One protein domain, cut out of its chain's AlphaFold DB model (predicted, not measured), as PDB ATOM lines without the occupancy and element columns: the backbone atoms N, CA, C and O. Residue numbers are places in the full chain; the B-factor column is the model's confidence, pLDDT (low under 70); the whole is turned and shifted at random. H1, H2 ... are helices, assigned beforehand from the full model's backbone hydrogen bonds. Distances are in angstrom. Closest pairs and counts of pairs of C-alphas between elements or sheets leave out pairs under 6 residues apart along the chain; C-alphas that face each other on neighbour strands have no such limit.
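What this domain is: This is residues 2 to 50 of the 113 residues of the protein "F420-dependent oxidoreductase" of Streptomyces sp. SID3343 (UniProt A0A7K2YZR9). One long helix, H1, makes the longest axis, and two shorter helices stand crosswise to it on the same side, H3 near the beginning of H1 and H2 near its end. After H2, residues 35 to 40 lead back toward the beginning of H1, where H3 packs on residues 6 to 10. The printed part has 49 residues with three named helices, in the order H1, H2, H3, and no named strand; the class is all helix. It is compact, with a radius of gyration of the C-alphas of 10.6 A, and spans 31 by 20 by 17 A.

How they stand to each other: H1, residues 5 to 20, touches both other helices. With residues 14 to 18 alone it only just touches H2, residues 24 to 34, with 3 pairs of C-alphas within 8 A. Their closest C-alphas, those of Arg 18 and Ile 30, are 7.1 A apart. The two run opposite ways at a steep tilt of 67 degrees, only just short of about perpendicular. With residues 6 to 10 alone H1 touches H3, residues 41 to 46; their closest C-alphas, those of Pro 7 and Ala 41, are 5.4 A apart. Their lines are about perpendicular, at 77 degrees. H2 and H3 are apart, but only just, their closest C-alphas being 8.3 A apart. In H2 and H3 every O i to N i+4 pair is within hydrogen-bond range; in H1, 11 of 12 are.

Where its parts are: H1 begins at C-alpha 5, (36.454, -11.300, 27.406), and measures 22.8 A from first to last C-alpha. H2 begins at C-alpha 24, (60.307, -4.611, 17.231), and measures 15.3 A. H3 measures 8.6 A and ends at C-alpha 46, (44.214, -9.830, 15.259).

The domain as a whole: The outline is only just elongated; the two C-alphas farthest apart, those of Ala 2 and Ala 24, are 31.5 A apart. The printed part has no cut. The link from H1 to H2 is tight, with 3 residues, and that from H2 to H3 is short, with 6. The mean pLDDT of the printed part is 77.9; residues 2 to 5, residue 20 and residue 47 are under 70.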
ATOM      1  N   ALA A   2      29.512 -12.055  25.908       46.00
ATOM      2  CA  ALA A   2      30.802 -12.271  25.228       46.00
ATOM      3  C   ALA A   2      31.628 -10.972  25.102       46.00
ATOM      4  O   ALA A   2      32.842 -11.028  24.952       46.00
ATOM      5  N   GLU A   3      30.987  -9.808  25.255       50.31
ATOM      6  CA  GLU A   3      31.557  -8.480  24.963       50.31
ATOM      7  C   GLU A   3      32.713  -8.026  25.878       50.31
ATOM      8  O   GLU A   3      33.309  -6.994  25.619       50.31
ATOM      9  N   HIS A   4      33.063  -8.767  26.935       60.75
ATOM     10  CA  HIS A   4      34.058  -8.318  27.930       60.75
ATOM     11  C   HIS A   4      35.249  -9.275  28.105       60.75
ATOM     12  O   HIS A   4      36.057  -9.097  29.018       60.75
ATOM     13  N   VAL A   5      35.358 -10.323  27.279       69.38
ATOM     14  CA  VAL A   5      36.454 -11.300  27.406       69.38
ATOM     15  C   VAL A   5      37.712 -10.812  26.695       69.38
ATOM     16  O   VAL A   5      38.784 -10.876  27.289       69.38
ATOM     17  N   LEU A   6      37.580 -10.290  25.471       73.25
ATOM     18  CA  LEU A   6      38.727  -9.846  24.678       73.25
ATOM     19  C   LEU A   6      39.488  -8.685  25.343       73.25
ATOM     20  O   LEU A   6      40.690  -8.853  25.543       73.25
ATOM     21  N   PRO A   7      38.841  -7.585  25.786       77.00
ATOM     22  CA  PRO A   7      39.565  -6.494  26.443       77.00
ATOM     23  C   PRO A   7      40.316  -6.961  27.694       77.00
ATOM     24  O   PRO A   7      41.504  -6.708  27.836       77.00
ATOM     25  N   ALA A   8      39.669  -7.759  28.549       72.00
ATOM     26  CA  ALA A   8      40.295  -8.245  29.776       72.00
ATOM     27  C   ALA A   8      41.465  -9.216  29.532       72.00
ATOM     28  O   ALA A   8      42.367  -9.325  30.362       72.00
ATOM     29  N   TYR A   9      41.433  -9.962  28.427       73.25
ATOM     30  CA  TYR A   9      42.521 -10.854  28.039       73.25
ATOM     31  C   TYR A   9      43.694 -10.069  27.432       73.25
ATOM     32  O   TYR A   9      44.849 -10.338  27.762       73.25
ATOM     33  N   VAL A  10      43.395  -9.050  26.617       78.44
ATOM     34  CA  VAL A  10      44.378  -8.110  26.061       78.44
ATOM     35  C   VAL A  10      45.077  -7.316  27.165       78.44
ATOM     36  O   VAL A  10      46.303  -7.262  27.166       78.44
ATOM     37  N   ASP A  11      44.341  -6.791  28.146       77.31
ATOM     38  CA  ASP A  11      44.917  -6.082  29.299       77.31
ATOM     39  C   ASP A  11      45.950  -6.943  30.031       77.31
ATOM     40  O   ASP A  11      47.038  -6.484  30.388       77.31
ATOM     41  N   GLY A  12      45.624  -8.225  30.216       72.62
ATOM     42  CA  GLY A  12      46.546  -9.192  30.781       72.62
ATOM     43  C   GLY A  12      47.810  -9.353  29.930       72.62
ATOM     44  O   GLY A  12      48.926  -9.183  30.423       72.62
ATOM     45  N   LEU A  13      47.652  -9.650  28.641       75.69
ATOM     46  CA  LEU A  13      48.780  -9.805  27.718       75.69
ATOM     47  C   LEU A  13      49.698  -8.586  27.694       75.69
ATOM     48  O   LEU A  13      50.913  -8.745  27.763       75.69
ATOM     49  N   LEU A  14      49.130  -7.380  27.668       78.56
ATOM     50  CA  LEU A  14      49.893  -6.134  27.672       78.56
ATOM     51  C   LEU A  14      50.738  -5.972  28.938       78.56
ATOM     52  O   LEU A  14      51.874  -5.506  28.847       78.56
ATOM     53  N   ALA A  15      50.222  -6.365  30.107       75.88
ATOM     54  CA  ALA A  15      50.998  -6.347  31.344       75.88
ATOM     55  C   ALA A  15      52.221  -7.271  31.250       75.88
ATOM     56  O   ALA A  15      53.329  -6.851  31.571       75.88
ATOM     57  N   HIS A  16      52.040  -8.491  30.734       72.06
ATOM     58  CA  HIS A  16      53.146  -9.426  30.537       72.06
ATOM     59  C   HIS A  16      54.159  -8.921  29.497       72.06
ATOM     60  O   HIS A  16      55.362  -8.951  29.737       72.06
ATOM     61  N   TRP A  17      53.690  -8.419  28.354       74.25
ATOM     62  CA  TRP A  17      54.560  -7.953  27.273       74.25
ATOM     63  C   TRP A  17      55.335  -6.691  27.628       74.25
ATOM     64  O   TRP A  17      56.476  -6.546  27.206       74.25
ATOM     65  N   ARG A  18      54.784  -5.793  28.449       77.81
ATOM     66  CA  ARG A  18      55.556  -4.648  28.959       77.81
ATOM     67  C   ARG A  18      56.816  -5.073  29.714       77.81
ATOM     68  O   ARG A  18      57.789  -4.324  29.718       77.81
ATOM     69  N   GLU A  19      56.815  -6.257  30.318       74.88
ATOM     70  CA  GLU A  19      57.964  -6.797  31.046       74.88
ATOM     71  C   GLU A  19      58.929  -7.595  30.154       74.88
ATOM     72  O   GLU A  19      60.110  -7.698  30.487       74.88
ATOM     73  N   SER A  20      58.454  -8.160  29.036       69.56
ATOM     74  CA  SER A  20      59.182  -9.182  28.263       69.56
ATOM     75  C   SER A  20      59.312  -8.926  26.756       69.56
ATOM     76  O   SER A  20      59.961  -9.718  26.075       69.56
ATOM     77  N   ALA A  21      58.735  -7.847  26.216       73.81
ATOM     78  CA  ALA A  21      58.736  -7.567  24.781       73.81
ATOM     79  C   ALA A  21      60.154  -7.322  24.250       73.81
ATOM     80  O   ALA A  21      60.799  -6.309  24.546       73.81
ATOM     81  N   GLU A  22      60.627  -8.225  23.395       71.88
ATOM     82  CA  GLU A  22      61.916  -8.092  22.712       71.88
ATOM     83  C   GLU A  22      61.759  -7.744  21.226       71.88
ATOM     84  O   GLU A  22      62.632  -7.057  20.679       71.88
ATOM     85  N   ASP A  23      60.627  -8.119  20.620       80.62
ATOM     86  CA  ASP A  23      60.296  -7.891  19.211       80.62
ATOM     87  C   ASP A  23      60.050  -6.406  18.887       80.62
ATOM     88  O   ASP A  23      59.512  -5.634  19.686       80.62
ATOM     89  N   ALA A  24      60.441  -5.994  17.678       79.75
ATOM     90  CA  ALA A  24      60.307  -4.611  17.231       79.75
ATOM     91  C   ALA A  24      58.836  -4.187  17.083       79.75
ATOM     92  O   ALA A  24      58.508  -3.041  17.389       79.75
ATOM     93  N   GLY A  25      57.954  -5.098  16.661       79.88
ATOM     94  CA  GLY A  25      56.520  -4.832  16.550       79.88
ATOM     95  C   GLY A  25      55.848  -4.686  17.914       79.88
ATOM     96  O   GLY A  25      55.031  -3.789  18.105       79.88
ATOM     97  N   GLU A  26      56.231  -5.510  18.891       78.62
ATOM     98  CA  GLU A  26      55.717  -5.415  20.268       78.62
ATOM     99  C   GLU A  26      56.122  -4.097  20.934       78.62
ATOM    100  O   GLU A  26      55.288  -3.413  21.529       78.62
ATOM    101  N   LYS A  27      57.386  -3.692  20.773       83.00
ATOM    102  CA  LYS A  27      57.876  -2.401  21.275       83.00
ATOM    103  C   LYS A  27      57.167  -1.221  20.619       83.00
ATOM    104  O   LYS A  27      56.907  -0.226  21.294       83.00
ATOM    105  N   ASP A  28      56.847  -1.319  19.330       86.75
ATOM    106  CA  ASP A  28      56.121  -0.268  18.620       86.75
ATOM    107  C   ASP A  28      54.672  -0.132  19.100       86.75
ATOM    108  O   ASP A  28      54.222   0.981  19.374       86.75
ATOM    109  N   LEU A  29      53.972  -1.256  19.294       86.06
ATOM    110  CA  LEU A  29      52.627  -1.276  19.870       86.06
ATOM    111  C   LEU A  29      52.607  -0.643  21.269       86.06
ATOM    112  O   LEU A  29      51.789   0.236  21.532       86.06
ATOM    113  N   ILE A  30      53.533  -1.039  22.150       86.19
ATOM    114  CA  ILE A  30      53.631  -0.472  23.505       86.19
ATOM    115  C   ILE A  30      53.892   1.037  23.433       86.19
ATOM    116  O   ILE A  30      53.236   1.812  24.125       86.19
ATOM    117  N   ARG A  31      54.786   1.477  22.543       87.62
ATOM    118  CA  ARG A  31      55.084   2.899  22.330       87.62
ATOM    119  C   ARG A  31      53.858   3.692  21.857       87.62
ATOM    120  O   ARG A  31      53.694   4.833  22.283       87.62
ATOM    121  N   ARG A  32      53.021   3.133  20.975       89.06
ATOM    122  CA  ARG A  32      51.758   3.750  20.519       89.06
ATOM    123  C   ARG A  32      50.765   3.897  21.675       89.06
ATOM    124  O   ARG A  32      50.254   4.991  21.907       89.06
ATOM    125  N   LEU A  33      50.579   2.829  22.452       88.00
ATOM    126  CA  LEU A  33      49.716   2.823  23.637       88.00
ATOM    127  C   LEU A  33      50.172   3.851  24.685       88.00
ATOM    128  O   LEU A  33      49.362   4.627  25.187       88.00
ATOM    129  N   ASP A  34      51.473   3.919  24.975       87.38
ATOM    130  CA  ASP A  34      52.036   4.874  25.940       87.38
ATOM    131  C   ASP A  34      51.960   6.333  25.445       87.38
ATOM    132  O   ASP A  34      51.935   7.265  26.251       87.38
ATOM    133  N   ALA A  35      51.877   6.549  24.127       91.75
ATOM    134  CA  ALA A  35      51.611   7.856  23.526       91.75
ATOM    135  C   ALA A  35      50.126   8.270  23.598       91.75
ATOM    136  O   ALA A  35      49.784   9.378  23.179       91.75
ATOM    137  N   GLY A  36      49.256   7.410  24.140       87.81
ATOM    138  CA  GLY A  36      47.819   7.650  24.265       87.81
ATOM    139  C   GLY A  36      47.039   7.412  22.973       87.81
ATOM    140  O   GLY A  36      45.946   7.954  22.824       87.81
ATOM    141  N   GLU A  37      47.599   6.652  22.028       90.50
ATOM    142  CA  GLU A  37      46.871   6.232  20.832       90.50
ATOM    143  C   GLU A  37      45.751   5.248  21.207       90.50
ATOM    144  O   GLU A  37      45.958   4.336  22.009       90.50
ATOM    145  N   ASP A  38      44.564   5.434  20.623       85.75
ATOM    146  CA  ASP A  38      43.400   4.568  20.841       85.75
ATOM    147  C   ASP A  38      43.499   3.323  19.948       85.75
ATOM    148  O   ASP A  38      42.964   3.280  18.838       85.75
ATOM    149  N   VAL A  39      44.275   2.340  20.405       85.00
ATOM    150  CA  VAL A  39      44.454   1.049  19.728       85.00
ATOM    151  C   VAL A  39      43.459   0.047  20.307       85.00
ATOM    152  O   VAL A  39      43.472  -0.217  21.511       85.00
ATOM    153  N   SER A  40      42.597  -0.525  19.464       85.00
ATOM    154  CA  SER A  40      41.529  -1.407  19.942       85.00
ATOM    155  C   SER A  40      42.044  -2.781  20.382       85.00
ATOM    156  O   SER A  40      43.072  -3.278  19.913       85.00
ATOM    157  N   ALA A  41      41.287  -3.442  21.261       79.81
ATOM    158  CA  ALA A  41      41.585  -4.808  21.686       79.81
ATOM    159  C   ALA A  41      41.564  -5.788  20.499       79.81
ATOM    160  O   ALA A  41      42.342  -6.738  20.467       79.81
ATOM    161  N   GLU A  42      40.710  -5.540  19.506       79.75
ATOM    162  CA  GLU A  42      40.634  -6.298  18.260       79.75
ATOM    163  C   GLU A  42      41.891  -6.120  17.403       79.75
ATOM    164  O   GLU A  42      42.399  -7.115  16.890       79.75
ATOM    165  N   GLU A  43      42.429  -4.899  17.280       80.38
ATOM    166  CA  GLU A  43      43.692  -4.651  16.565       80.38
ATOM    167  C   GLU A  43      44.844  -5.403  17.240       80.38
ATOM    168  O   GLU A  43      45.628  -6.079  16.571       80.38
ATOM    169  N   ILE A  44      44.899  -5.372  18.574       81.25
ATOM    170  CA  ILE A  44      45.920  -6.089  19.349       81.25
ATOM    171  C   ILE A  44      45.765  -7.609  19.194       81.25
ATOM    172  O   ILE A  44      46.755  -8.326  19.046       81.25
ATOM    173  N   ALA A  45      44.530  -8.115  19.215       78.69
ATOM    174  CA  ALA A  45      44.242  -9.540  19.104       78.69
ATOM    175  C   ALA A  45      44.504 -10.093  17.698       78.69
ATOM    176  O   ALA A  45      45.034 -11.195  17.577       78.69
ATOM    177  N   HIS A  46      44.165  -9.351  16.643       72.62
ATOM    178  CA  HIS A  46      44.214  -9.830  15.259       72.62
ATOM    179  C   HIS A  46      45.614 -10.294  14.824       72.62
ATOM    180  O   HIS A  46      45.751 -11.253  14.065       72.62
ATOM    181  N   ASP A  47      46.664  -9.646  15.326       67.75
ATOM    182  CA  ASP A  47      48.048  -9.990  14.988       67.75
ATOM    183  C   ASP A  47      48.692 -10.995  15.950       67.75
ATOM    184  O   ASP A  47      49.842 -11.384  15.739       67.75
ATOM    185  N   ARG A  48      48.006 -11.375  17.036       74.06
ATOM    186  CA  ARG A  48      48.661 -12.021  18.187       74.06
ATOM    187  C   ARG A  48      47.871 -13.160  18.826       74.06
ATOM    188  O   ARG A  48      48.449 -13.932  19.586       74.06
ATOM    189  N   LEU A  49      46.583 -13.291  18.524       80.44
ATOM    190  CA  LEU A  49      45.685 -14.307  19.064       80.44
ATOM    191  C   LEU A  49      44.962 -15.052  17.950       80.44
ATOM    192  O   LEU A  49      44.763 -14.537  16.857       80.44
ATOM    193  N   LEU A  50      44.539 -16.274  18.277       86.94
ATOM    194  CA  LEU A  50      43.504 -16.968  17.524       86.94
ATOM    195  C   LEU A  50      42.152 -16.582  18.126       86.94
ATOM    196  O   LEU A  50      41.781 -17.093  19.184       86.94
TER     197      LEU A  50